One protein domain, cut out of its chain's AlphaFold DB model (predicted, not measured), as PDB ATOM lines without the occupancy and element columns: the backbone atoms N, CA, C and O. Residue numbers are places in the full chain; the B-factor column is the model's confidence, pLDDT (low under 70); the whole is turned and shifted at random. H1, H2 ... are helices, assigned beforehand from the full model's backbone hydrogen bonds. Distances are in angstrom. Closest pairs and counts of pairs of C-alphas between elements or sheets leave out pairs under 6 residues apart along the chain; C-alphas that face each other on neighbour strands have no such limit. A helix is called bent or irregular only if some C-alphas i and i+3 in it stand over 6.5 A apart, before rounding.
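Overview. This is residues 2 to 193 of the 194 residues of an uncharacterized protein of Aequorivita lutea (UniProt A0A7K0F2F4). Three helical hairpins, H1-H2, H4-H5 and H7-H8, run side by side along one long axis with H4-H5 in the middle; H9 crosses near one end beside short H3, and H6 packs on the first part of H7. The printed part has 192 residues with nine named helices, H1 to H9 in chain order, and no named strand: all helix. It is compact, with a radius of gyration of the C-alphas of 17.6 A, and elongated, spanning 54 by 33 by 31 A.

Arrangement. H2, residues 27 to 61, has a kink of 32 degrees near residue 35. It touches H1, residues 2 to 23, closest at C-alphas 44 and 7, 5.4 A. H2 also touches H4, residues 71 to 94, at a shallow tilt of 8 degrees, opposite ways, closest at C-alphas 52 and 72, 5.5 A. H4 touches H5, residues 96 to 109, closest at C-alphas 89 and 99, 4.5 A. H5 is the hub; its residues 105 to 109 touch H7, residues 128 to 152, closest at C-alphas 108 and 137, 6.9 A. H4, H5, H7 and H8, residues 157 to 176, form an up and down bundle, each running against the one before. H6, residues 112 to 120, touches H7 at a steep tilt of 48 degrees, closest at C-alphas 112 and 133, 4.7 A. H9, residues 180 to 192, touches H3, residues 65 to 69, closest at C-alphas 186 and 69, 5.4 A. Every O i to N i+4 pair is within hydrogen-bond range in H1, H8 and H9, against 27 of 31 in H2, 19 of 20 in H4, 9 of 10 in H5, 16 of 21 in H7, 2 of 5 in H6 and 0 of 1 in H3; O i to N i+3 pairs within range are 5 of 6 in H6 and 2 of 2 in H3.

Along the chain. H2 measures 49.4 A, H4 36.2 A and H7 34.5 A. H4 is irregular, C-alphas 91 and 94 being 7.8 A apart. H1 begins at C-alpha 2 (-37.092, 108.869, 36.771); H9 ends at C-alpha 192 (-40.725, 128.380, 23.484).

Size, cuts and confidence. The C-alphas farthest apart, Lys 25 and Gly 63, are 54.0 A apart. The printed part has no cut and no long link, and no printed residue is under 70 in pLDDT.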
ATOM      1  N   HIS A   2     -37.190 109.370  35.384       90.81
ATOM      2  CA  HIS A   2     -37.092 108.869  36.771       90.81
ATOM      3  C   HIS A   2     -37.298 109.943  37.849       90.81
ATOM      4  O   HIS A   2     -38.051 109.715  38.787       90.81
ATOM      5  N   VAL A   3     -36.703 111.131  37.684       95.50
ATOM      6  CA  VAL A   3     -36.824 112.236  38.657       95.50
ATOM      7  C   VAL A   3     -38.274 112.708  38.805       95.50
ATOM      8  O   VAL A   3     -38.791 112.769  39.916       95.50
ATOM      9  N   HIS A   4     -38.963 112.968  37.687       96.00
ATOM     10  CA  HIS A   4     -40.389 113.307  37.705       96.00
ATOM     11  C   HIS A   4     -41.226 112.196  38.350       96.00
ATOM     12  O   HIS A   4     -42.068 112.472  39.199       96.00
ATOM     13  N   GLY A   5     -40.955 110.931  37.998       93.69
ATOM     14  CA  GLY A   5     -41.621 109.777  38.600       93.69
ATOM     15  C   GLY A   5     -41.442 109.711  40.118       93.69
ATOM     16  O   GLY A   5     -42.411 109.452  40.825       93.69
ATOM     17  N   ALA A   6     -40.244 110.010  40.628       96.50
ATOM     18  CA  ALA A   6     -39.975 110.066  42.063       96.50
ATOM     19  C   ALA A   6     -40.770 111.185  42.754       96.50
ATOM     20  O   ALA A   6     -41.408 110.930  43.773       96.50
ATOM     21  N   PHE A   7     -40.800 112.397  42.184       97.88
ATOM     22  CA  PHE A   7     -41.609 113.500  42.718       97.88
ATOM     23  C   PHE A   7     -43.110 113.191  42.690       97.88
ATOM     24  O   PHE A   7     -43.794 113.399  43.690       97.88
ATOM     25  N   ALA A   8     -43.621 112.658  41.578       96.44
ATOM     26  CA  ALA A   8     -45.029 112.300  41.438       96.44
ATOM     27  C   ALA A   8     -45.426 111.193  42.426       96.44
ATOM     28  O   ALA A   8     -46.450 111.296  43.098       96.44
ATOM     29  N   PHE A   9     -44.593 110.164  42.586       95.88
ATOM     30  CA  PHE A   9     -44.835 109.099  43.558       95.88
ATOM     31  C   PHE A   9     -44.786 109.615  45.002       95.88
ATOM     32  O   PHE A   9     -45.673 109.311  45.803       95.88
ATOM     33  N   MET A  10     -43.806 110.469  45.318       97.50
ATOM     34  CA  MET A  10     -43.709 111.143  46.613       97.50
ATOM     35  C   MET A  10     -44.955 111.986  46.901       97.50
ATOM     36  O   MET A  10     -45.444 111.974  48.027       97.50
ATOM     37  N   TRP A  11     -45.506 112.681  45.900       98.19
ATOM     38  CA  TRP A  11     -46.745 113.449  46.045       98.19
ATOM     39  C   TRP A  11     -47.919 112.563  46.477       98.19
ATOM     40  O   TRP A  11     -48.626 112.911  47.422       98.19
ATOM     41  N   ILE A  12     -48.091 111.392  45.852       97.44
ATOM     42  CA  ILE A  12     -49.150 110.440  46.219       97.44
ATOM     43  C   ILE A  12     -48.957 109.918  47.646       97.44
ATOM     44  O   ILE A  12     -49.905 109.929  48.434       97.44
ATOM     45  N   ILE A  13     -47.734 109.520  48.016       97.88
ATOM     46  CA  ILE A  13     -47.426 109.086  49.389       97.88
ATOM     47  C   ILE A  13     -47.741 110.203  50.383       97.88
ATOM     48  O   ILE A  13     -48.414 109.964  51.386       97.88
ATOM     49  N   LEU A  14     -47.292 111.428  50.106       98.06
ATOM     50  CA  LEU A  14     -47.555 112.572  50.967       98.06
ATOM     51  C   LEU A  14     -49.051 112.837  51.091       98.06
ATOM     52  O   LEU A  14     -49.515 113.020  52.208       98.06
ATOM     53  N   PHE A  15     -49.823 112.807  50.007       98.06
ATOM     54  CA  PHE A  15     -51.273 112.997  50.070       98.06
ATOM     55  C   PHE A  15     -51.941 111.988  51.022       98.06
ATOM     56  O   PHE A  15     -52.726 112.378  51.895       98.06
ATOM     57  N   LEU A  16     -51.565 110.708  50.929       97.81
ATOM     58  CA  LEU A  16     -52.061 109.656  51.820       97.81
ATOM     59  C   LEU A  16     -51.634 109.899  53.273       97.81
ATOM     60  O   LEU A  16     -52.490 109.965  54.158       97.81
ATOM     61  N   VAL A  17     -50.340 110.115  53.523       98.44
ATOM     62  CA  VAL A  17     -49.790 110.388  54.862       98.44
ATOM     63  C   VAL A  17     -50.451 111.615  55.490       98.44
ATOM     64  O   VAL A  17     -50.858 111.570  56.650       98.44
ATOM     65  N   GLN A  18     -50.621 112.698  54.733       98.00
ATOM     66  CA  GLN A  18     -51.246 113.936  55.198       98.00
ATOM     67  C   GLN A  18     -52.688 113.705  55.653       98.00
ATOM     68  O   GLN A  18     -53.093 114.232  56.693       98.00
ATOM     69  N   SER A  19     -53.447 112.891  54.916       96.44
ATOM     70  CA  SER A  19     -54.815 112.530  55.288       96.44
ATOM     71  C   SER A  19     -54.862 111.678  56.568       96.44
ATOM     72  O   SER A  19     -55.658 111.965  57.466       96.44
ATOM     73  N   SER A  20     -53.946 110.717  56.712       98.00
ATOM     74  CA  SER A  20     -53.816 109.866  57.900       98.00
ATOM     75  C   SER A  20     -53.416 110.663  59.142       98.00
ATOM     76  O   SER A  20     -53.988 110.473  60.213       98.00
ATOM     77  N   LEU A  21     -52.486 111.615  59.019       98.12
ATOM     78  CA  LEU A  21     -52.043 112.451  60.142       98.12
ATOM     79  C   LEU A  21     -53.186 113.279  60.741       98.12
ATOM     80  O   LEU A  21     -53.227 113.464  61.958       98.12
ATOM     81  N   ILE A  22     -54.127 113.742  59.913       97.00
ATOM     82  CA  ILE A  22     -55.339 114.416  60.393       97.00
ATOM     83  C   ILE A  22     -56.230 113.448  61.179       97.00
ATOM     84  O   ILE A  22     -56.700 113.813  62.257       97.00
ATOM     85  N   GLN A  23     -56.423 112.214  60.698       96.31
ATOM     86  CA  GLN A  23     -57.214 111.197  61.406       96.31
ATOM     87  C   GLN A  23     -56.605 110.845  62.771       96.31
ATOM     88  O   GLN A  23     -57.313 110.807  63.776       96.31
ATOM     89  N   PHE A  24     -55.279 110.694  62.836       97.69
ATOM     90  CA  PHE A  24     -54.541 110.429  64.077       97.69
ATOM     91  C   PHE A  24     -54.298 111.679  64.941       97.69
ATOM     92  O   PHE A  24     -53.553 111.618  65.922       97.69
ATOM     93  N   LYS A  25     -54.897 112.827  64.592       97.38
ATOM     94  CA  LYS A  25     -54.764 114.111  65.304       97.38
ATOM     95  C   LYS A  25     -53.307 114.597  65.445       97.38
ATOM     96  O   LYS A  25     -52.986 115.396  66.324       97.38
ATOM     97  N   LYS A  26     -52.403 114.163  64.560       98.00
ATOM     98  CA  LYS A  26     -50.979 114.550  64.518       98.00
ATOM     99  C   LYS A  26     -50.778 115.848  63.726       98.00
ATOM    100  O   LYS A  26     -49.985 115.923  62.788       98.00
ATOM    101  N   TYR A  27     -51.484 116.907  64.128       96.25
ATOM    102  CA  TYR A  27     -51.531 118.184  63.401       96.25
ATOM    103  C   TYR A  27     -50.174 118.886  63.279       96.25
ATOM    104  O   TYR A  27     -49.932 119.608  62.313       96.25
ATOM    105  N   HIS A  28     -49.285 118.702  64.259       97.12
ATOM    106  CA  HIS A  28     -47.938 119.270  64.207       97.12
ATOM    107  C   HIS A  28     -47.140 118.699  63.024       97.12
ATOM    108  O   HIS A  28     -46.630 119.463  62.208       97.12
ATOM    109  N   ILE A  29     -47.135 117.369  62.874       97.88
ATOM    110  CA  ILE A  29     -46.429 116.679  61.786       97.88
ATOM    111  C   ILE A  29     -47.088 116.984  60.435       97.88
ATOM    112  O   ILE A  29     -46.380 117.238  59.467       97.88
ATOM    113  N   HIS A  30     -48.426 117.062  60.379       97.56
ATOM    114  CA  HIS A  30     -49.161 117.491  59.179       97.56
ATOM    115  C   HIS A  30     -48.651 118.843  58.658       97.56
ATOM    116  O   HIS A  30     -48.305 118.976  57.487       97.56
ATOM    117  N   LYS A  31     -48.529 119.840  59.548       95.75
ATOM    118  CA  LYS A  31     -48.021 121.172  59.185       95.75
ATOM    119  C   LYS A  31     -46.563 121.133  58.729       95.75
ATOM    120  O   LYS A  31     -46.240 121.765  57.729       95.75
ATOM    121  N   MET A  32     -45.706 120.393  59.435       96.94
ATOM    122  CA  MET A  32     -44.286 120.261  59.094       96.94
ATOM    123  C   MET A  32     -44.095 119.612  57.716       96.94
ATOM    124  O   MET A  32     -43.470 120.199  56.834       96.94
ATOM    125  N   LEU A  33     -44.705 118.446  57.488       97.25
ATOM    126  CA  LEU A  33     -44.664 117.766  56.190       97.25
ATOM    127  C   LEU A  33     -45.413 118.540  55.099       97.25
ATOM    128  O   LEU A  33     -45.140 118.347  53.921       97.25
ATOM    129  N   GLY A  34     -46.355 119.412  55.465       96.00
ATOM    130  CA  GLY A  34     -47.059 120.273  54.517       96.00
ATOM    131  C   GLY A  34     -46.114 121.258  53.828       96.00
ATOM    132  O   GLY A  34     -46.240 121.478  52.629       96.00
ATOM    133  N   VAL A  35     -45.123 121.788  54.558       95.75
ATOM    134  CA  VAL A  35     -44.058 122.625  53.979       95.75
ATOM    135  C   VAL A  35     -43.198 121.803  53.019       95.75
ATOM    136  O   VAL A  35     -42.948 122.241  51.900       95.75
ATOM    137  N   PHE A  36     -42.822 120.579  53.406       97.12
ATOM    138  CA  PHE A  36     -42.112 119.654  52.516       97.12
ATOM    139  C   PHE A  36     -42.916 119.339  51.239       97.12
ATOM    140  O   PHE A  36     -42.366 119.324  50.139       97.12
ATOM    141  N   GLY A  37     -44.236 119.181  51.359       97.00
ATOM    142  CA  GLY A  37     -45.134 118.955  50.226       97.00
ATOM    143  C   GLY A  37     -45.111 120.065  49.173       97.00
ATOM    144  O   GLY A  37     -45.294 119.770  47.996       97.00
ATOM    145  N   ILE A  38     -44.815 121.315  49.550       97.12
ATOM    146  CA  ILE A  38     -44.664 122.423  48.591       97.12
ATOM    147  C   ILE A  38     -43.450 122.187  47.687       97.12
ATOM    148  O   ILE A  38     -43.554 122.355  46.473       97.12
ATOM    149  N   PHE A  39     -42.323 121.741  48.252       97.81
ATOM    150  CA  PHE A  39     -41.130 121.403  47.469       97.81
ATOM    151  C   PHE A  39     -41.388 120.226  46.530       97.81
ATOM    152  O   PHE A  39     -40.974 120.260  45.373       97.81
ATOM    153  N   VAL A  40     -42.120 119.210  46.995       98.31
ATOM    154  CA  VAL A  40     -42.498 118.069  46.152       98.31
ATOM    155  C   VAL A  40     -43.409 118.507  45.004       98.31
ATOM    156  O   VAL A  40     -43.149 118.133  43.864       98.31
ATOM    157  N   ALA A  41     -44.416 119.344  45.265       98.38
ATOM    158  CA  ALA A  41     -45.286 119.887  44.222       98.38
ATOM    159  C   ALA A  41     -44.516 120.734  43.198       98.38
ATOM    160  O   ALA A  41     -44.721 120.578  41.996       98.38
ATOM    161  N   ALA A  42     -43.604 121.595  43.656       98.25
ATOM    162  CA  ALA A  42     -42.735 122.362  42.768       98.25
ATOM    163  C   ALA A  42     -41.859 121.434  41.912       98.25
ATOM    164  O   ALA A  42     -41.734 121.651  40.711       98.25
ATOM    165  N   GLY A  43     -41.323 120.360  42.499       98.00
ATOM    166  CA  GLY A  43     -40.582 119.328  41.777       98.00
ATOM    167  C   GLY A  43     -41.420 118.640  40.699       98.00
ATOM    168  O   GLY A  43     -40.963 118.529  39.561       98.00
ATOM    169  N   VAL A  44     -42.662 118.239  41.003       98.00
ATOM    170  CA  VAL A  44     -43.602 117.704  39.996       98.00
ATOM    171  C   VAL A  44     -43.783 118.710  38.860       98.00
ATOM    172  O   VAL A  44     -43.570 118.348  37.707       98.00
ATOM    173  N   PHE A  45     -44.103 119.966  39.181       97.81
ATOM    174  CA  PHE A  45     -44.384 121.013  38.197       97.81
ATOM    175  C   PHE A  45     -43.183 121.327  37.293       97.81
ATOM    176  O   PHE A  45     -43.291 121.258  36.074       97.81
ATOM    177  N   ILE A  46     -42.016 121.601  37.880       97.31
ATOM    178  CA  ILE A  46     -40.797 121.964  37.140       97.31
ATOM    179  C   ILE A  46     -40.346 120.814  36.232       97.31
ATOM    180  O   ILE A  46     -39.881 121.033  35.115       97.31
ATOM    181  N   THR A  47     -40.496 119.570  36.689       97.25
ATOM    182  CA  THR A  47     -40.049 118.402  35.920       97.25
ATOM    183  C   THR A  47     -41.004 117.992  34.796       97.25
ATOM    184  O   THR A  47     -40.612 117.157  33.979       97.25
ATOM    185  N   LEU A  48     -42.208 118.575  34.696       95.19
ATOM    186  CA  LEU A  48     -43.144 118.292  33.600       95.19
ATOM    187  C   LEU A  48     -42.615 118.762  32.245       95.19
ATOM    188  O   LEU A  48     -42.724 118.013  31.280       95.19
ATOM    189  N   VAL A  49     -41.980 119.938  32.168       95.75
ATOM    190  CA  VAL A  49     -41.460 120.471  30.895       95.75
ATOM    191  C   VAL A  49     -40.412 119.530  30.275       95.75
ATOM    192  O   VAL A  49     -40.633 119.076  29.151       95.75
ATOM    193  N   PRO A  50     -39.337 119.113  30.982       96.81
ATOM    194  CA  PRO A  50     -38.394 118.133  30.438       96.81
ATOM    195  C   PRO A  50     -39.031 116.785  30.071       96.81
ATOM    196  O   PRO A  50     -38.590 116.129  29.128       96.81
ATOM    197  N   VAL A  51     -40.055 116.343  30.813       95.31
ATOM    198  CA  VAL A  51     -40.797 115.113  30.492       95.31
ATOM    199  C   VAL A  51     -41.597 115.271  29.201       95.31
ATOM    200  O   VAL A  51     -41.564 114.362  28.373       95.31
ATOM    201  N   GLY A  52     -42.257 116.412  29.005       95.81
ATOM    202  CA  GLY A  52     -42.978 116.744  27.779       95.81
ATOM    203  C   GLY A  52     -42.050 116.795  26.569       95.81
ATOM    204  O   GLY A  52     -42.303 116.107  25.586       95.81
ATOM    205  N   LEU A  53     -40.919 117.501  26.670       96.81
ATOM    206  CA  LEU A  53     -39.912 117.564  25.600       96.81
ATOM    207  C   LEU A  53     -39.380 116.171  25.232       96.81
ATOM    208  O   LEU A  53     -39.231 115.828  24.058       96.81
ATOM    209  N   PHE A  54     -39.125 115.329  26.238       96.38
ATOM    210  CA  PHE A  54     -38.714 113.947  26.009       96.38
ATOM    211  C   PHE A  54     -39.803 113.118  25.309       96.38
ATOM    212  O   PHE A  54     -39.478 112.312  24.435       96.38
ATOM    213  N   ALA A  55     -41.076 113.303  25.674       94.75
ATOM    214  CA  ALA A  55     -42.199 112.617  25.038       94.75
ATOM    215  C   ALA A  55     -42.326 113.000  23.557       94.75
ATOM    216  O   ALA A  55     -42.349 112.103  22.716       94.75
ATOM    217  N   VAL A  56     -42.266 114.297  23.235       96.88
ATOM    218  CA  VAL A  56     -42.279 114.795  21.846       96.88
ATOM    219  C   VAL A  56     -41.128 114.189  21.044       96.88
ATOM    220  O   VAL A  56     -41.341 113.613  19.979       96.88
ATOM    221  N   LYS A  57     -39.895 114.231  21.576       96.94
ATOM    222  CA  LYS A  57     -38.724 113.630  20.915       96.94
ATOM    223  C   LYS A  57     -38.927 112.139  20.633       96.94
ATOM    224  O   LYS A  57     -38.553 111.655  19.566       96.94
ATOM    225  N   LYS A  58     -39.501 111.405  21.589       95.75
ATOM    226  CA  LYS A  58     -39.796 109.978  21.434       95.75
ATOM    227  C   LYS A  58     -40.837 109.740  20.337       95.75
ATOM    228  O   LYS A  58     -40.635 108.857  19.513       95.75
ATOM    229  N   GLU A  59     -41.924 110.503  20.323       95.50
ATOM    230  CA  GLU A  59     -43.007 110.363  19.342       95.50
ATOM    231  C   GLU A  59     -42.574 110.763  17.925       95.50
ATOM    232  O   GLU A  59     -42.933 110.090  16.958       95.50
ATOM    233  N   LEU A  60     -41.707 111.770  17.787       96.38
ATOM    234  CA  LEU A  60     -41.052 112.089  16.515       96.38
ATOM    235  C   LEU A  60     -40.195 110.925  16.007       96.38
ATOM    236  O   LEU A  60     -40.261 110.588  14.828       96.38
ATOM    237  N   GLY A  61     -39.443 110.266  16.896       96.06
ATOM    238  CA  GLY A  61     -38.662 109.070  16.559       96.06
ATOM    239  C   GLY A  61     -39.510 107.866  16.132       96.06
ATOM    240  O   GLY A  61     -38.999 106.969  15.469       96.06
ATOM    241  N   LEU A  62     -40.802 107.857  16.477       95.50
ATOM    242  CA  LEU A  62     -41.784 106.859  16.037       95.50
ATOM    243  C   LEU A  62     -42.509 107.260  14.738       95.50
ATOM    244  O   LEU A  62     -43.352 106.506  14.260       95.50
ATOM    245  N   GLY A  63     -42.205 108.427  14.161       95.50
ATOM    246  CA  GLY A  63     -42.776 108.874  12.889       95.50
ATOM    247  C   GLY A  63     -44.165 109.515  12.982       95.50
ATOM    248  O   GLY A  63     -44.818 109.665  11.954       95.50
ATOM    249  N   LEU A  64     -44.620 109.946  14.169       92.81
ATOM    250  CA  LEU A  64     -45.944 110.577  14.352       92.81
ATOM    251  C   LEU A  64     -46.061 111.986  13.727       92.81
ATOM    252  O   LEU A  64     -47.129 112.601  13.755       92.81
ATOM    253  N   GLY A  65     -44.973 112.520  13.163       94.38
ATOM    254  CA  GLY A  65     -44.961 113.816  12.490       94.38
ATOM    255  C   GLY A  65     -45.413 114.952  13.409       94.38
ATOM    256  O   GLY A  65     -44.989 115.045  14.558       94.38
ATOM    257  N   ILE A  66     -46.282 115.830  12.908       93.00
ATOM    258  CA  ILE A  66     -46.747 117.002  13.667       93.00
ATOM    259  C   ILE A  66     -47.633 116.639  14.875       93.00
ATOM    260  O   ILE A  66     -47.694 117.403  15.834       93.00
ATOM    261  N   THR A  67     -48.286 115.472  14.877       94.31
ATOM    262  CA  THR A  67     -49.106 115.022  16.016       94.31
ATOM    263  C   THR A  67     -48.251 114.697  17.245       94.31
ATOM    264  O   THR A  67     -48.745 114.794  18.363       94.31
ATOM    265  N   ALA A  68     -46.949 114.431  17.070       95.44
ATOM    266  CA  ALA A  68     -46.009 114.200  18.173       95.44
ATOM    267  C   ALA A  68     -45.914 115.374  19.168       95.44
ATOM    268  O   ALA A  68     -45.456 115.208  20.294       95.44
ATOM    269  N   TYR A  69     -46.312 116.580  18.754       96.69
ATOM    270  CA  TYR A  69     -46.314 117.754  19.621       96.69
ATOM    271  C   TYR A  69     -47.601 117.865  20.443       96.69
ATOM    272  O   TYR A  69     -47.573 118.479  21.506       96.69
ATOM    273  N   SER A  70     -48.717 117.277  19.995       95.81
ATOM    274  CA  SER A  70     -50.064 117.533  20.530       95.81
ATOM    275  C   SER A  70     -50.187 117.310  22.037       95.81
ATOM    276  O   SER A  70     -50.830 118.113  22.714       95.81
ATOM    277  N   GLY A  71     -49.529 116.282  22.583       94.12
ATOM    278  CA  GLY A  71     -49.545 115.999  24.023       94.12
ATOM    279  C   GLY A  71     -48.798 117.026  24.882       94.12
ATOM    280  O   GLY A  71     -49.005 117.082  26.093       94.12
ATOM    281  N   PHE A  72     -47.948 117.868  24.287       96.31
ATOM    282  CA  PHE A  72     -47.195 118.886  25.023       96.31
ATOM    283  C   PHE A  72     -48.110 119.955  25.632       96.31
ATOM    284  O   PHE A  72     -47.845 120.422  26.738       96.31
ATOM    285  N   VAL A  73     -49.219 120.290  24.960       96.50
ATOM    286  CA  VAL A  73     -50.226 121.226  25.487       96.50
ATOM    287  C   VAL A  73     -50.803 120.692  26.798       96.50
ATOM    288  O   VAL A  73     -50.747 121.396  27.804       96.50
ATOM    289  N   GLY A  74     -51.235 119.427  26.812       93.88
ATOM    290  CA  GLY A  74     -51.788 118.765  27.994       93.88
ATOM    291  C   GLY A  74     -50.831 118.669  29.168       93.88
ATOM    292  O   GLY A  74     -51.215 118.845  30.325       93.88
ATOM    293  N   VAL A  75     -49.544 118.437  28.892       94.62
ATOM    294  CA  VAL A  75     -48.494 118.452  29.922       94.62
ATOM    295  C   VAL A  75     -48.422 119.822  30.606       94.62
ATOM    296  O   VAL A  75     -48.316 119.887  31.835       94.62
ATOM    297  N   LEU A  76     -48.505 120.910  29.836       95.94
ATOM    298  CA  LEU A  76     -48.467 122.271  30.369       95.94
ATOM    299  C   LEU A  76     -49.763 122.638  31.099       95.94
ATOM    300  O   LEU A  76     -49.690 123.139  32.223       95.94
ATOM    301  N   THR A  77     -50.934 122.373  30.514       96.25
ATOM    302  CA  THR A  77     -52.230 122.699  31.134       96.25
ATOM    303  C   THR A  77     -52.448 121.898  32.415       96.25
ATOM    304  O   THR A  77     -52.716 122.493  33.462       96.25
ATOM    305  N   SER A  78     -52.200 120.583  32.397       95.38
ATOM    306  CA  SER A  78     -52.248 119.723  33.590       95.38
ATOM    307  C   SER A  78     -51.279 120.197  34.673       95.38
ATOM    308  O   SER A  78     -51.643 120.262  35.848       95.38
ATOM    309  N   GLY A  79     -50.052 120.570  34.295       96.81
ATOM    310  CA  GLY A  79     -49.058 121.102  35.225       96.81
ATOM    311  C   GLY A  79     -49.495 122.409  35.878       96.81
ATOM    312  O   GLY A  79     -49.405 122.552  37.100       96.81
ATOM    313  N   LEU A  80     -50.004 123.349  35.081       97.75
ATOM    314  CA  LEU A  80     -50.500 124.637  35.561       97.75
ATOM    315  C   LEU A  80     -51.714 124.466  36.472       97.75
ATOM    316  O   LEU A  80     -51.753 125.077  37.543       97.75
ATOM    317  N   MET A  81     -52.673 123.616  36.100       98.31
ATOM    318  CA  MET A  81     -53.827 123.294  36.940       98.31
ATOM    319  C   MET A  81     -53.385 122.680  38.266       98.31
ATOM    320  O   MET A  81     -53.756 123.184  39.325       98.31
ATOM    321  N   PHE A  82     -52.545 121.644  38.223       98.56
ATOM    322  CA  PHE A  82     -51.990 121.005  39.413       98.56
ATOM    323  C   PHE A  82     -51.353 122.024  40.355       98.56
ATOM    324  O   PHE A  82     -51.754 122.141  41.515       98.56
ATOM    325  N   PHE A  83     -50.385 122.794  39.854       98.31
ATOM    326  CA  PHE A  83     -49.621 123.714  40.682       98.31
ATOM    327  C   PHE A  83     -50.504 124.840  41.232       98.31
ATOM    328  O   PHE A  83     -50.421 125.163  42.418       98.31
ATOM    329  N   SER A  84     -51.427 125.367  40.423       98.56
ATOM    330  CA  SER A  84     -52.394 126.382  40.856       98.56
ATOM    331  C   SER A  84     -53.309 125.863  41.964       98.56
ATOM    332  O   SER A  84     -53.525 126.552  42.963       98.56
ATOM    333  N   LEU A  85     -53.812 124.631  41.849       98.81
ATOM    334  CA  LEU A  85     -54.641 124.003  42.881       98.81
ATOM    335  C   LEU A  85     -53.853 123.760  44.171       98.81
ATOM    336  O   LEU A  85     -54.394 123.965  45.262       98.81
ATOM    337  N   VAL A  86     -52.571 123.389  44.067       98.69
ATOM    338  CA  VAL A  86     -51.678 123.279  45.226       98.69
ATOM    339  C   VAL A  86     -51.499 124.634  45.906       98.69
ATOM    340  O   VAL A  86     -51.760 124.751  47.105       98.69
ATOM    341  N   VAL A  87     -51.130 125.674  45.156       98.62
ATOM    342  CA  VAL A  87     -50.944 127.037  45.676       98.62
ATOM    343  C   VAL A  87     -52.220 127.546  46.345       98.62
ATOM    344  O   VAL A  87     -52.179 127.995  47.494       98.62
ATOM    345  N   LEU A  88     -53.374 127.408  45.688       98.56
ATOM    346  CA  LEU A  88     -54.665 127.805  46.249       98.56
ATOM    347  C   LEU A  88     -55.009 127.000  47.505       98.56
ATOM    348  O   LEU A  88     -55.504 127.561  48.484       98.56
ATOM    349  N   GLY A  89     -54.734 125.696  47.527       98.50
ATOM    350  CA  GLY A  89     -54.976 124.877  48.709       98.50
ATOM    351  C   GLY A  89     -54.081 125.259  49.884       98.50
ATOM    352  O   GLY A  89     -54.567 125.318  51.016       98.50
ATOM    353  N   VAL A  90     -52.810 125.585  49.640       98.12
ATOM    354  CA  VAL A  90     -51.882 126.098  50.661       98.12
ATOM    355  C   VAL A  90     -52.319 127.476  51.158       98.12
ATOM    356  O   VAL A  90     -52.284 127.728  52.366       98.12
ATOM    357  N   TYR A  91     -52.775 128.353  50.262       98.44
ATOM    358  CA  TYR A  91     -53.323 129.664  50.610       98.44
ATOM    359  C   TYR A  91     -54.557 129.528  51.514       98.44
ATOM    360  O   TYR A  91     -54.621 130.105  52.603       98.44
ATOM    361  N   TYR A  92     -55.498 128.658  51.143       98.44
ATOM    362  CA  TYR A  92     -56.709 128.378  51.914       98.44
ATOM    363  C   TYR A  92     -56.517 127.361  53.053       98.44
ATOM    364  O   TYR A  92     -57.507 126.842  53.571       98.44
ATOM    365  N   ARG A  93     -55.286 127.113  53.534       96.38
ATOM    366  CA  ARG A  93     -55.001 126.153  54.628       96.38
ATOM    367  C   ARG A  93     -55.763 126.420  55.929       96.38
ATOM    368  O   ARG A  93     -56.062 125.496  56.674       96.38
ATOM    369  N   LYS A  94     -56.127 127.682  56.196       96.62
ATOM    370  CA  LYS A  94     -56.952 128.075  57.357       96.62
ATOM    371  C   LYS A  94     -58.449 127.779  57.177       96.62
ATOM    372  O   LYS A  94     -59.214 127.942  58.120       96.62
ATOM    373  N   LYS A  95     -58.883 127.347  55.986       98.06
ATOM    374  CA  LYS A  95     -60.259 126.938  55.666       98.06
ATOM    375  C   LYS A  95     -60.269 125.439  55.322       98.06
ATOM    376  O   LYS A  95     -60.275 125.096  54.139       98.06
ATOM    377  N   PRO A  96     -60.327 124.525  56.315       95.62
ATOM    378  CA  PRO A  96     -60.151 123.083  56.092       95.62
ATOM    379  C   PRO A  96     -61.097 122.484  55.044       95.62
ATOM    380  O   PRO A  96     -60.711 121.596  54.289       95.62
ATOM    381  N   LYS A  97     -62.334 123.001  54.961       97.38
ATOM    382  CA  LYS A  97     -63.319 122.586  53.950       97.38
ATOM    383  C   LYS A  97     -62.840 122.882  52.521       97.38
ATOM    384  O   LYS A  97     -63.071 122.060  51.643       97.38
ATOM    385  N   VAL A  98     -62.175 124.010  52.295       98.50
ATOM    386  CA  VAL A  98     -61.654 124.400  50.978       98.50
ATOM    387  C   VAL A  98     -60.337 123.678  50.704       98.50
ATOM    388  O   VAL A  98     -60.220 122.998  49.689       98.50
ATOM    389  N   HIS A  99     -59.398 123.743  51.653       98.31
ATOM    390  CA  HIS A  99     -58.069 123.139  51.550       98.31
ATOM    391  C   HIS A  99     -58.118 121.676  51.090       98.31
ATOM    392  O   HIS A  99     -57.537 121.335  50.062       98.31
ATOM    393  N   LYS A 100     -58.877 120.819  51.788       97.69
ATOM    394  CA  LYS A 100     -58.906 119.379  51.485       97.69
ATOM    395  C   LYS A 100     -59.443 119.055  50.085       97.69
ATOM    396  O   LYS A 100     -59.020 118.079  49.482       97.69
ATOM    397  N   ARG A 101     -60.374 119.869  49.575       98.50
ATOM    398  CA  ARG A 101     -60.995 119.673  48.253       98.50
ATOM    399  C   ARG A 101     -60.053 120.115  47.138       98.50
ATOM    400  O   ARG A 101     -59.949 119.416  46.140       98.50
ATOM    401  N   LEU A 102     -59.317 121.209  47.342       98.75
ATOM    402  CA  LEU A 102     -58.273 121.646  46.413       98.75
ATOM    403  C   LEU A 102     -57.117 120.639  46.339       98.75
ATOM    404  O   LEU A 102     -56.675 120.321  45.243       98.75
ATOM    405  N   MET A 103     -56.676 120.079  47.474       98.69
ATOM    406  CA  MET A 103     -55.620 119.049  47.480       98.69
ATOM    407  C   MET A 103     -56.068 117.753  46.797       98.69
ATOM    408  O   MET A 103     -55.277 117.122  46.097       98.69
ATOM    409  N   LEU A 104     -57.336 117.368  46.977       98.62
ATOM    410  CA  LEU A 104     -57.919 116.221  46.284       98.62
ATOM    411  C   LEU A 104     -57.947 116.448  44.768       98.62
ATOM    412  O   LEU A 104     -57.443 115.610  44.031       98.62
ATOM    413  N   LEU A 105     -58.476 117.588  44.311       98.69
ATOM    414  CA  LEU A 105     -58.536 117.909  42.882       98.69
ATOM    415  C   LEU A 105     -57.144 118.035  42.256       98.69
ATOM    416  O   LEU A 105     -56.927 117.482  41.187       98.69
ATOM    417  N   ALA A 106     -56.184 118.673  42.939       98.50
ATOM    418  CA  ALA A 106     -54.794 118.723  42.483       98.50
ATOM    419  C   ALA A 106     -54.246 117.312  42.244       98.50
ATOM    420  O   ALA A 106     -53.646 117.035  41.213       98.50
ATOM    421  N   THR A 107     -54.501 116.400  43.183       98.25
ATOM    422  CA  THR A 107     -54.058 115.010  43.068       98.25
ATOM    423  C   THR A 107     -54.736 114.302  41.899       98.25
ATOM    424  O   THR A 107     -54.043 113.654  41.126       98.25
ATOM    425  N   ILE A 108     -56.051 114.462  41.720       97.75
ATOM    426  CA  ILE A 108     -56.785 113.827  40.614       97.75
ATOM    427  C   ILE A 108     -56.269 114.301  39.247       97.75
ATOM    428  O   ILE A 108     -56.017 113.458  38.388       97.75
ATOM    429  N   VAL A 109     -56.010 115.603  39.072       95.69
ATOM    430  CA  VAL A 109     -55.506 116.178  37.806       95.69
ATOM    431  C   VAL A 109     -54.226 115.495  37.317       95.69
ATOM    432  O   VAL A 109     -54.056 115.307  36.121       95.69
ATOM    433  N   VAL A 110     -53.328 115.082  38.216       90.94
ATOM    434  CA  VAL A 110     -52.044 114.457  37.837       90.94
ATOM    435  C   VAL A 110     -52.068 112.928  37.839       90.94
ATOM    436  O   VAL A 110     -51.034 112.299  37.603       90.94
ATOM    437  N   LEU A 111     -53.220 112.301  38.100       91.88
ATOM    438  CA  LEU A 111     -53.350 110.840  38.113       91.88
ATOM    439  C   LEU A 111     -53.585 110.236  36.725       91.88
ATOM    440  O   LEU A 111     -53.287 109.055  36.538       91.88
ATOM    441  N   TRP A 112     -54.058 111.007  35.744       91.69
ATOM    442  CA  TRP A 112     -54.372 110.472  34.416       91.69
ATOM    443  C   TRP A 112     -53.206 109.721  33.744       91.69
ATOM    444  O   TRP A 112     -53.457 108.645  33.197       91.69
ATOM    445  N   PRO A 113     -51.917 110.139  33.833       90.56
ATOM    446  CA  PRO A 113     -50.839 109.379  33.207       90.56
ATOM    447  C   PRO A 113     -50.622 108.034  33.905       90.56
ATOM    448  O   PRO A 113     -50.123 107.087  33.296       90.56
ATOM    449  N   ALA A 114     -50.927 107.938  35.205       90.94
ATOM    450  CA  ALA A 114     -50.867 106.680  35.946       90.94
ATOM    451  C   ALA A 114     -51.952 105.723  35.448       90.94
ATOM    452  O   ALA A 114     -51.632 104.580  35.122       90.94
ATOM    453  N   TRP A 115     -53.180 106.212  35.272       94.19
ATOM    454  CA  TRP A 115     -54.261 105.435  34.668       94.19
ATOM    455  C   TRP A 115     -53.954 105.037  33.228       94.19
ATOM    456  O   TRP A 115     -54.070 103.868  32.882       94.19
ATOM    457  N   PHE A 116     -53.437 105.945  32.400       93.44
ATOM    458  CA  PHE A 116     -53.114 105.658  31.001       93.44
ATOM    459  C   PHE A 116     -52.059 104.551  30.826       93.44
ATOM    460  O   PHE A 116     -51.997 103.906  29.777       93.44
ATOM    461  N   ARG A 117     -51.229 104.276  31.844       92.38
ATOM    462  CA  ARG A 117     -50.296 103.135  31.821       92.38
ATOM    463  C   ARG A 117     -51.014 101.786  31.862       92.38
ATOM    464  O   ARG A 117     -50.420 100.809  31.413       92.38
ATOM    465  N   PHE A 118     -52.272 101.727  32.302       94.19
ATOM    466  CA  PHE A 118     -53.060 100.495  32.331       94.19
ATOM    467  C   PHE A 118     -53.329  99.932  30.933       94.19
ATOM    468  O   PHE A 118     -53.527  98.729  30.806       94.19
ATOM    469  N   ARG A 119     -53.188 100.734  29.867       95.00
ATOM    470  CA  ARG A 119     -53.245 100.249  28.477       95.00
ATOM    471  C   ARG A 119     -52.295  99.081  28.179       95.00
ATOM    472  O   ARG A 119     -52.586  98.277  27.308       95.00
ATOM    473  N   HIS A 120     -51.172  98.979  28.896       93.69
ATOM    474  CA  HIS A 120     -50.218  97.877  28.716       93.69
ATOM    475  C   HIS A 120     -50.707  96.570  29.361       93.69
ATOM    476  O   HIS A 120     -50.326  95.495  28.914       93.69
ATOM    477  N   PHE A 121     -51.544  96.658  30.399       95.31
ATOM    478  CA  PHE A 121     -52.157  95.502  31.060       95.31
ATOM    479  C   PHE A 121     -53.494  95.110  30.416       95.31
ATOM    480  O   PHE A 121     -53.895  93.954  30.486       95.31
ATOM    481  N   PHE A 122     -54.165  96.064  29.763       94.94
ATOM    482  CA  PHE A 122     -55.468  95.889  29.121       94.94
ATOM    483  C   PHE A 122     -55.418  96.309  27.639       94.94
ATOM    484  O   PHE A 122     -56.065  97.286  27.256       94.94
ATOM    485  N   PRO A 123     -54.665  95.588  26.786       93.12
ATOM    486  CA  PRO A 123     -54.424  95.990  25.396       93.12
ATOM    487  C   PRO A 123     -55.670  95.918  24.499       93.12
ATOM    488  O   PRO A 123     -55.707  96.557  23.455       93.12
ATOM    489  N   ASN A 124     -56.694  95.163  24.907       95.50
ATOM    490  CA  ASN A 124     -57.924  94.979  24.130       95.50
ATOM    491  C   ASN A 124     -58.932  96.130  24.294       95.50
ATOM    492  O   ASN A 124     -59.979  96.114  23.651       95.50
ATOM    493  N   ILE A 125     -58.661  97.100  25.175       94.50
ATOM    494  CA  ILE A 125     -59.533  98.262  25.358       94.50
ATOM    495  C   ILE A 125     -59.280  99.246  24.206       94.50
ATOM    496  O   ILE A 125     -58.164  99.761  24.097       94.50
ATOM    497  N   PRO A 126     -60.282  99.524  23.351       94.25
ATOM    498  CA  PRO A 126     -60.128 100.500  22.277       94.25
ATOM    499  C   PRO A 126     -59.971 101.900  22.870       94.25
ATOM    500  O   PRO A 126     -60.543 102.176  23.918       94.25
ATOM    501  N   ASN A 127     -59.251 102.794  22.193       92.06
ATOM    502  CA  ASN A 127     -59.084 104.199  22.600       92.06
ATOM    503  C   ASN A 127     -58.701 104.358  24.093       92.06
ATOM    504  O   ASN A 127     -59.450 104.958  24.877       92.06
ATOM    505  N   PRO A 128     -57.577 103.766  24.541       93.00
ATOM    506  CA  PRO A 128     -57.167 103.786  25.947       93.00
ATOM    507  C   PRO A 128     -56.960 105.201  26.507       93.00
ATOM    508  O   PRO A 128     -57.067 105.405  27.716       93.00
ATOM    509  N   GLU A 129     -56.673 106.186  25.662       89.94
ATOM    510  CA  GLU A 129     -56.636 107.605  26.012       89.94
ATOM    511  C   GLU A 129     -58.008 108.123  26.471       89.94
ATOM    512  O   GLU A 129     -58.087 108.871  27.436       89.94
ATOM    513  N   ILE A 130     -59.111 107.645  25.897       94.25
ATOM    514  CA  ILE A 130     -60.452 108.025  26.352       94.25
ATOM    515  C   ILE A 130     -60.799 107.272  27.637       94.25
ATOM    516  O   ILE A 130     -61.149 107.879  28.647       94.25
ATOM    517  N   TRP A 131     -60.688 105.944  27.641       95.56
ATOM    518  CA  TRP A 131     -61.175 105.156  28.777       95.56
ATOM    519  C   TRP A 131     -60.304 105.280  30.025       95.56
ATOM    520  O   TRP A 131     -60.841 105.398  31.126       95.56
ATOM    521  N   PHE A 132     -58.978 105.269  29.881       95.19
ATOM    522  CA  PHE A 132     -58.076 105.341  31.029       95.19
ATOM    523  C   PHE A 132     -57.656 106.768  31.368       95.19
ATOM    524  O   PHE A 132     -57.644 107.110  32.549       95.19
ATOM    525  N   ALA A 133     -57.286 107.590  30.380       92.12
ATOM    526  CA  ALA A 133     -56.776 108.931  30.673       92.12
ATOM    527  C   ALA A 133     -57.892 109.938  30.979       92.12
ATOM    528  O   ALA A 133     -57.688 110.772  31.850       92.12
ATOM    529  N   LEU A 134     -59.062 109.830  30.342       94.81
ATOM    530  CA  LEU A 134     -60.196 110.724  30.602       94.81
ATOM    531  C   LEU A 134     -61.209 110.092  31.568       94.81
ATOM    532  O   LEU A 134     -61.285 110.472  32.731       94.81
ATOM    533  N   VAL A 135     -61.955 109.074  31.123       96.31
ATOM    534  CA  VAL A 135     -63.120 108.540  31.855       96.31
ATOM    535  C   VAL A 135     -62.738 108.011  33.236       96.31
ATOM    536  O   VAL A 135     -63.345 108.396  34.235       96.31
ATOM    537  N   LEU A 136     -61.737 107.130  33.322       95.69
ATOM    538  CA  LEU A 136     -61.331 106.547  34.601       95.69
ATOM    539  C   LEU A 136     -60.695 107.585  35.533       95.69
ATOM    540  O   LEU A 136     -60.976 107.565  36.731       95.69
ATOM    541  N   ALA A 137     -59.880 108.501  35.004       95.06
ATOM    542  CA  ALA A 137     -59.262 109.554  35.804       95.06
ATOM    543  C   ALA A 137     -60.318 110.500  36.404       95.06
ATOM    544  O   ALA A 137     -60.361 110.677  37.626       95.06
ATOM    545  N   ASP A 138     -61.227 111.013  35.575       96.38
ATOM    546  CA  ASP A 138     -62.273 111.955  35.982       96.38
ATOM    547  C   ASP A 138     -63.401 111.306  36.784       96.38
ATOM    548  O   ASP A 138     -64.069 111.978  37.579       96.38
ATOM    549  N   SER A 139     -63.573 109.984  36.686       97.44
ATOM    550  CA  SER A 139     -64.504 109.250  37.549       97.44
ATOM    551  C   SER A 139     -64.236 109.511  39.036       97.44
ATOM    552  O   SER A 139     -65.174 109.564  39.832       97.44
ATOM    553  N   LEU A 140     -62.980 109.778  39.422       97.94
ATOM    554  CA  LEU A 140     -62.608 110.116  40.798       97.94
ATOM    555  C   LEU A 140     -63.200 111.456  41.258       97.94
ATOM    556  O   LEU A 140     -63.511 111.608  42.443       97.94
ATOM    557  N   ILE A 141     -63.407 112.412  40.348       98.56
ATOM    558  CA  ILE A 141     -64.100 113.677  40.635       98.56
ATOM    559  C   ILE A 141     -65.577 113.393  40.914       98.56
ATOM    560  O   ILE A 141     -66.127 113.889  41.900       98.56
ATOM    561  N   ILE A 142     -66.202 112.535  40.105       98.44
ATOM    562  CA  ILE A 142     -67.598 112.126  40.297       98.44
ATOM    563  C   ILE A 142     -67.769 111.383  41.626       98.44
ATOM    564  O   ILE A 142     -68.670 111.701  42.405       98.44
ATOM    565  N   VAL A 143     -66.863 110.455  41.946       98.56
ATOM    566  CA  VAL A 143     -66.827 109.769  43.247       98.56
ATOM    567  C   VAL A 143     -66.680 110.782  44.383       98.56
ATOM    568  O   VAL A 143     -67.395 110.688  45.385       98.56
ATOM    569  N   ALA A 144     -65.820 111.793  44.230       98.31
ATOM    570  CA  ALA A 144     -65.670 112.854  45.217       98.31
ATOM    571  C   ALA A 144     -66.964 113.666  45.398       98.31
ATOM    572  O   ALA A 144     -67.319 113.974  46.535       98.31
ATOM    573  N   TRP A 145     -67.700 113.982  44.327       98.69
ATOM    574  CA  TRP A 145     -69.004 114.655  44.411       98.69
ATOM    575  C   TRP A 145     -70.037 113.822  45.154       98.69
ATOM    576  O   TRP A 145     -70.695 114.332  46.064       98.69
ATOM    577  N   ILE A 146     -70.155 112.541  44.799       98.69
ATOM    578  CA  ILE A 146     -71.069 111.608  45.460       98.69
ATOM    579  C   ILE A 146     -70.734 111.547  46.950       98.69
ATOM    580  O   ILE A 146     -71.608 111.770  47.788       98.69
ATOM    581  N   TRP A 147     -69.462 111.343  47.293       98.31
ATOM    582  CA  TRP A 147     -69.015 111.294  48.681       98.31
ATOM    583  C   TRP A 147     -69.304 112.599  49.433       98.31
ATOM    584  O   TRP A 147     -69.787 112.571  50.567       98.31
ATOM    585  N   ASP A 148     -69.057 113.754  48.807       97.94
ATOM    586  CA  ASP A 148     -69.267 115.055  49.439       97.94
ATOM    587  C   ASP A 148     -70.752 115.324  49.713       97.94
ATOM    588  O   ASP A 148     -71.097 115.810  50.796       97.94
ATOM    589  N   LYS A 149     -71.625 114.935  48.774       98.12
ATOM    590  CA  LYS A 149     -73.083 114.993  48.914       98.12
ATOM    591  C   LYS A 149     -73.580 114.051  50.008       98.12
ATOM    592  O   LYS A 149     -74.339 114.492  50.863       98.12
ATOM    593  N   LEU A 150     -73.119 112.800  50.030       98.44
ATOM    594  CA  LEU A 150     -73.516 111.816  51.044       98.44
ATOM    595  C   LEU A 150     -73.090 112.236  52.458       98.44
ATOM    596  O   LEU A 150     -73.839 112.040  53.410       98.44
ATOM    597  N   ARG A 151     -71.900 112.828  52.616       97.06
ATOM    598  CA  ARG A 151     -71.374 113.213  53.936       97.06
ATOM    599  C   ARG A 151     -71.837 114.577  54.435       97.06
ATOM    600  O   ARG A 151     -71.870 114.777  55.643       97.06
ATOM    601  N   ASN A 152     -72.137 115.522  53.543       96.19
ATOM    602  CA  ASN A 152     -72.431 116.913  53.923       96.19
ATOM    603  C   ASN A 152     -73.800 117.412  53.426       96.19
ATOM    604  O   ASN A 152     -74.084 118.603  53.548       96.19
ATOM    605  N   GLY A 153     -74.616 116.552  52.809       97.12
ATOM    606  CA  GLY A 153     -75.921 116.881  52.218       97.12
ATOM    607  C   GLY A 153     -75.853 117.623  50.876       97.12
ATOM    608  O   GLY A 153     -76.842 117.679  50.149       97.12
ATOM    609  N   LYS A 154     -74.693 118.182  50.512       97.06
ATOM    610  CA  LYS A 154     -74.463 118.905  49.253       97.06
ATOM    611  C   LYS A 154     -73.006 118.833  48.811       97.06
ATOM    612  O   LYS A 154     -72.107 118.773  49.650       97.06
ATOM    613  N   VAL A 155     -72.784 118.909  47.500       98.38
ATOM    614  CA  VAL A 155     -71.439 119.069  46.934       98.38
ATOM    615  C   VAL A 155     -70.962 120.487  47.222       98.38
ATOM    616  O   VAL A 155     -71.667 121.464  46.964       98.38
ATOM    617  N   HIS A 156     -69.771 120.627  47.793       98.38
ATOM    618  CA  HIS A 156     -69.206 121.942  48.056       98.38
ATOM    619  C   HIS A 156     -68.918 122.686  46.738       98.38
ATOM    620  O   HIS A 156     -68.285 122.098  45.861       98.38
ATOM    621  N   PRO A 157     -69.249 123.989  46.617       98.19
ATOM    622  CA  PRO A 157     -69.091 124.752  45.372       98.19
ATOM    623  C   PRO A 157     -67.700 124.648  44.734       98.19
ATOM    624  O   PRO A 157     -67.586 124.380  43.549       98.19
ATOM    625  N   ILE A 158     -66.633 124.766  45.535       97.88
ATOM    626  CA  ILE A 158     -65.246 124.582  45.059       97.88
ATOM    627  C   ILE A 158     -65.024 123.214  44.403       97.88
ATOM    628  O   ILE A 158     -64.383 123.144  43.364       97.88
ATOM    629  N   LEU A 159     -65.540 122.136  44.997       98.50
ATOM    630  CA  LEU A 159     -65.366 120.797  44.435       98.50
ATOM    631  C   LEU A 159     -66.198 120.622  43.160       98.50
ATOM    632  O   LEU A 159     -65.731 119.987  42.222       98.50
ATOM    633  N   LEU A 160     -67.402 121.200  43.127       98.62
ATOM    634  CA  LEU A 160     -68.290 121.150  41.970       98.62
ATOM    635  C   LEU A 160     -67.713 121.925  40.781       98.62
ATOM    636  O   LEU A 160     -67.484 121.342  39.733       98.62
ATOM    637  N   TYR A 161     -67.458 123.224  40.943       98.62
ATOM    638  CA  TYR A 161     -67.086 124.091  39.825       98.62
ATOM    639  C   TYR A 161     -65.685 123.805  39.296       98.62
ATOM    640  O   TYR A 161     -65.499 123.753  38.087       98.62
ATOM    641  N   ILE A 162     -64.710 123.578  40.179       98.62
ATOM    642  CA  ILE A 162     -63.354 123.240  39.733       98.62
ATOM    643  C   ILE A 162     -63.327 121.820  39.164       98.62
ATOM    644  O   ILE A 162     -62.696 121.598  38.141       98.62
ATOM    645  N   GLY A 163     -64.043 120.872  39.781       98.50
ATOM    646  CA  GLY A 163     -64.171 119.523  39.229       98.50
ATOM    647  C   GLY A 163     -64.793 119.532  37.833       98.50
ATOM    648  O   GLY A 163     -64.281 118.882  36.933       98.50
ATOM    649  N   LEU A 164     -65.850 120.326  37.631       98.62
ATOM    650  CA  LEU A 164     -66.503 120.480  36.335       98.62
ATOM    651  C   LEU A 164     -65.567 121.133  35.316       98.62
ATOM    652  O   LEU A 164     -65.504 120.683  34.180       98.62
ATOM    653  N   PHE A 165     -64.829 122.165  35.725       98.56
ATOM    654  CA  PHE A 165     -63.829 122.804  34.877       98.56
ATOM    655  C   PHE A 165     -62.758 121.810  34.406       98.56
ATOM    656  O   PHE A 165     -62.476 121.787  33.217       98.56
ATOM    657  N   ILE A 166     -62.223 120.971  35.301       98.44
ATOM    658  CA  ILE A 166     -61.229 119.943  34.947       98.44
ATOM    659  C   ILE A 166     -61.803 118.977  33.905       98.44
ATOM    660  O   ILE A 166     -61.186 118.782  32.868       98.44
ATOM    661  N   ILE A 167     -63.011 118.449  34.135       98.25
ATOM    662  CA  ILE A 167     -63.661 117.516  33.196       98.25
ATOM    663  C   ILE A 167     -63.850 118.166  31.822       98.25
ATOM    664  O   ILE A 167     -63.583 117.552  30.791       98.25
ATOM    665  N   LEU A 168     -64.325 119.416  31.790       98.25
ATOM    666  CA  LEU A 168     -64.552 120.139  30.541       98.25
ATOM    667  C   LEU A 168     -63.243 120.443  29.809       98.25
ATOM    668  O   LEU A 168     -63.198 120.303  28.590       98.25
ATOM    669  N   GLU A 169     -62.199 120.843  30.533       97.38
ATOM    670  CA  GLU A 169     -60.882 121.130  29.965       97.38
ATOM    671  C   GLU A 169     -60.244 119.866  29.378       97.38
ATOM    672  O   GLU A 169     -59.873 119.877  28.206       97.38
ATOM    673  N   GLN A 170     -60.243 118.753  30.116       95.81
ATOM    674  CA  GLN A 170     -59.669 117.489  29.646       95.81
ATOM    675  C   GLN A 170     -60.481 116.882  28.498       95.81
ATOM    676  O   GLN A 170     -59.921 116.350  27.539       95.81
ATOM    677  N   THR A 171     -61.813 117.006  28.539       96.50
ATOM    678  CA  THR A 171     -62.674 116.601  27.417       96.50
ATOM    679  C   THR A 171     -62.376 117.440  26.176       96.50
ATOM    680  O   THR A 171     -62.260 116.899  25.077       96.50
ATOM    681  N   PHE A 172     -62.235 118.758  26.335       96.75
ATOM    682  CA  PHE A 172     -61.879 119.651  25.237       96.75
ATOM    683  C   PHE A 172     -60.512 119.301  24.648       96.75
ATOM    684  O   PHE A 172     -60.393 119.225  23.428       96.75
ATOM    685  N   GLU A 173     -59.512 119.034  25.488       94.88
ATOM    686  CA  GLU A 173     -58.186 118.599  25.051       94.88
ATOM    687  C   GLU A 173     -58.264 117.332  24.192       94.88
ATOM    688  O   GLU A 173     -57.726 117.319  23.087       94.88
ATOM    689  N   VAL A 174     -58.987 116.299  24.639       93.88
ATOM    690  CA  VAL A 174     -59.155 115.049  23.874       93.88
ATOM    691  C   VAL A 174     -59.822 115.303  22.520       93.88
ATOM    692  O   VAL A 174     -59.375 114.772  21.504       93.88
ATOM    693  N   LEU A 175     -60.862 116.141  22.476       95.25
ATOM    694  CA  LEU A 175     -61.559 116.482  21.229       95.25
ATOM    695  C   LEU A 175     -60.698 117.333  20.284       95.25
ATOM    696  O   LEU A 175     -60.808 117.211  19.063       95.25
ATOM    697  N   ALA A 176     -59.851 118.202  20.831       95.88
ATOM    698  CA  ALA A 176     -59.001 119.100  20.060       95.88
ATOM    699  C   ALA A 176     -57.674 118.457  19.627       95.88
ATOM    700  O   ALA A 176     -57.079 118.946  18.665       95.88
ATOM    701  N   PHE A 177     -57.237 117.380  20.291       94.12
ATOM    702  CA  PHE A 177     -55.882 116.814  20.260       94.12
ATOM    703  C   PHE A 177     -55.256 116.699  18.864       94.12
ATOM    704  O   PHE A 177     -54.084 117.028  18.670       94.12
ATOM    705  N   ASP A 178     -56.029 116.243  17.877       91.75
ATOM    706  CA  ASP A 178     -55.522 116.005  16.522       91.75
ATOM    707  C   ASP A 178     -55.956 117.055  15.486       91.75
ATOM    708  O   ASP A 178     -55.674 116.951  14.292       91.75
ATOM    709  N   SER A 179     -56.614 118.120  15.938       96.38
ATOM    710  CA  SER A 179     -57.035 119.217  15.074       96.38
ATOM    711  C   SER A 179     -55.844 120.061  14.594       96.38
ATOM    712  O   SER A 179     -54.839 120.246  15.286       96.38
ATOM    713  N   ALA A 180     -55.965 120.640  13.394       96.31
ATOM    714  CA  ALA A 180     -54.965 121.553  12.841       96.31
ATOM    715  C   ALA A 180     -54.595 122.739  13.767       96.31
ATOM    716  O   ALA A 180     -53.396 123.004  13.908       96.31
ATOM    717  N   PRO A 181     -55.543 123.465  14.404       96.56
ATOM    718  CA  PRO A 181     -55.185 124.541  15.328       96.56
ATOM    719  C   PRO A 181     -54.452 124.029  16.573       96.56
ATOM    720  O   PRO A 181     -53.494 124.671  17.001       96.56
ATOM    721  N   TRP A 182     -54.829 122.864  17.111       97.56
ATOM    722  CA  TRP A 182     -54.164 122.283  18.278       97.56
ATOM    723  C   TRP A 182     -52.715 121.906  17.988       97.56
ATOM    724  O   TRP A 182     -51.813 122.323  18.705       97.56
ATOM    725  N   ARG A 183     -52.470 121.203  16.876       96.56
ATOM    726  CA  ARG A 183     -51.118 120.835  16.427       96.56
ATOM    727  C   ARG A 183     -50.216 122.067  16.249       96.56
ATOM    728  O   ARG A 183     -49.056 122.045  16.653       96.56
ATOM    729  N   LYS A 184     -50.747 123.165  15.689       96.12
ATOM    730  CA  LYS A 184     -50.015 124.441  15.544       96.12
ATOM    731  C   LYS A 184     -49.698 125.083  16.895       96.12
ATOM    732  O   LYS A 184     -48.569 125.520  17.099       96.12
ATOM    733  N   LEU A 185     -50.675 125.126  17.803       97.00
ATOM    734  CA  LEU A 185     -50.485 125.628  19.165       97.00
ATOM    735  C   LEU A 185     -49.421 124.812  19.905       97.00
ATOM    736  O   LEU A 185     -48.528 125.381  20.525       97.00
ATOM    737  N   ALA A 186     -49.496 123.488  19.802       97.25
ATOM    738  CA  ALA A 186     -48.578 122.563  20.441       97.25
ATOM    739  C   ALA A 186     -47.136 122.748  19.954       97.25
ATOM    740  O   ALA A 186     -46.215 122.827  20.765       97.25
ATOM    741  N   LEU A 187     -46.949 122.888  18.637       96.50
ATOM    742  CA  LEU A 187     -45.649 123.173  18.035       96.50
ATOM    743  C   LEU A 187     -45.102 124.539  18.474       96.50
ATOM    744  O   LEU A 187     -43.928 124.644  18.824       96.50
ATOM    745  N   TRP A 188     -45.946 125.575  18.484       97.00
ATOM    746  CA  TRP A 188     -45.558 126.910  18.941       97.00
ATOM    747  C   TRP A 188     -45.146 126.907  20.417       97.00
ATOM    748  O   TRP A 188     -44.091 127.438  20.752       97.00
ATOM    749  N   LEU A 189     -45.926 126.256  21.286       96.56
ATOM    750  CA  LEU A 189     -45.590 126.104  22.702       96.56
ATOM    751  C   LEU A 189     -44.280 125.345  22.881       96.56
ATOM    752  O   LEU A 189     -43.436 125.788  23.648       96.56
ATOM    753  N   HIS A 190     -44.086 124.236  22.168       97.19
ATOM    754  CA  HIS A 190     -42.839 123.476  22.217       97.19
ATOM    755  C   HIS A 190     -41.625 124.346  21.862       97.19
ATOM    756  O   HIS A 190     -40.631 124.309  22.582       97.19
ATOM    757  N   ALA A 191     -41.726 125.175  20.818       95.81
ATOM    758  CA  ALA A 191     -40.649 126.063  20.373       95.81
ATOM    759  C   ALA A 191     -40.244 127.136  21.404       95.81
ATOM    760  O   ALA A 191     -39.151 127.676  21.315       95.81
ATOM    761  N   ILE A 192     -41.085 127.452  22.394       95.94
ATOM    762  CA  ILE A 192     -40.725 128.380  23.484       95.94
ATOM    763  C   ILE A 192     -39.719 127.741  24.457       95.94
ATOM    764  O   ILE A 192     -38.971 128.448  25.131       95.94
ATOM    765  N   PHE A 193     -39.703 126.409  24.553       93.00
ATOM    766  CA  PHE A 193     -38.896 125.659  25.519       93.00
ATOM    767  C   PHE A 193     -37.665 124.976  24.900       93.00
ATOM    768  O   PHE A 193     -36.975 124.239  25.610       93.00
TER     769      PHE A 193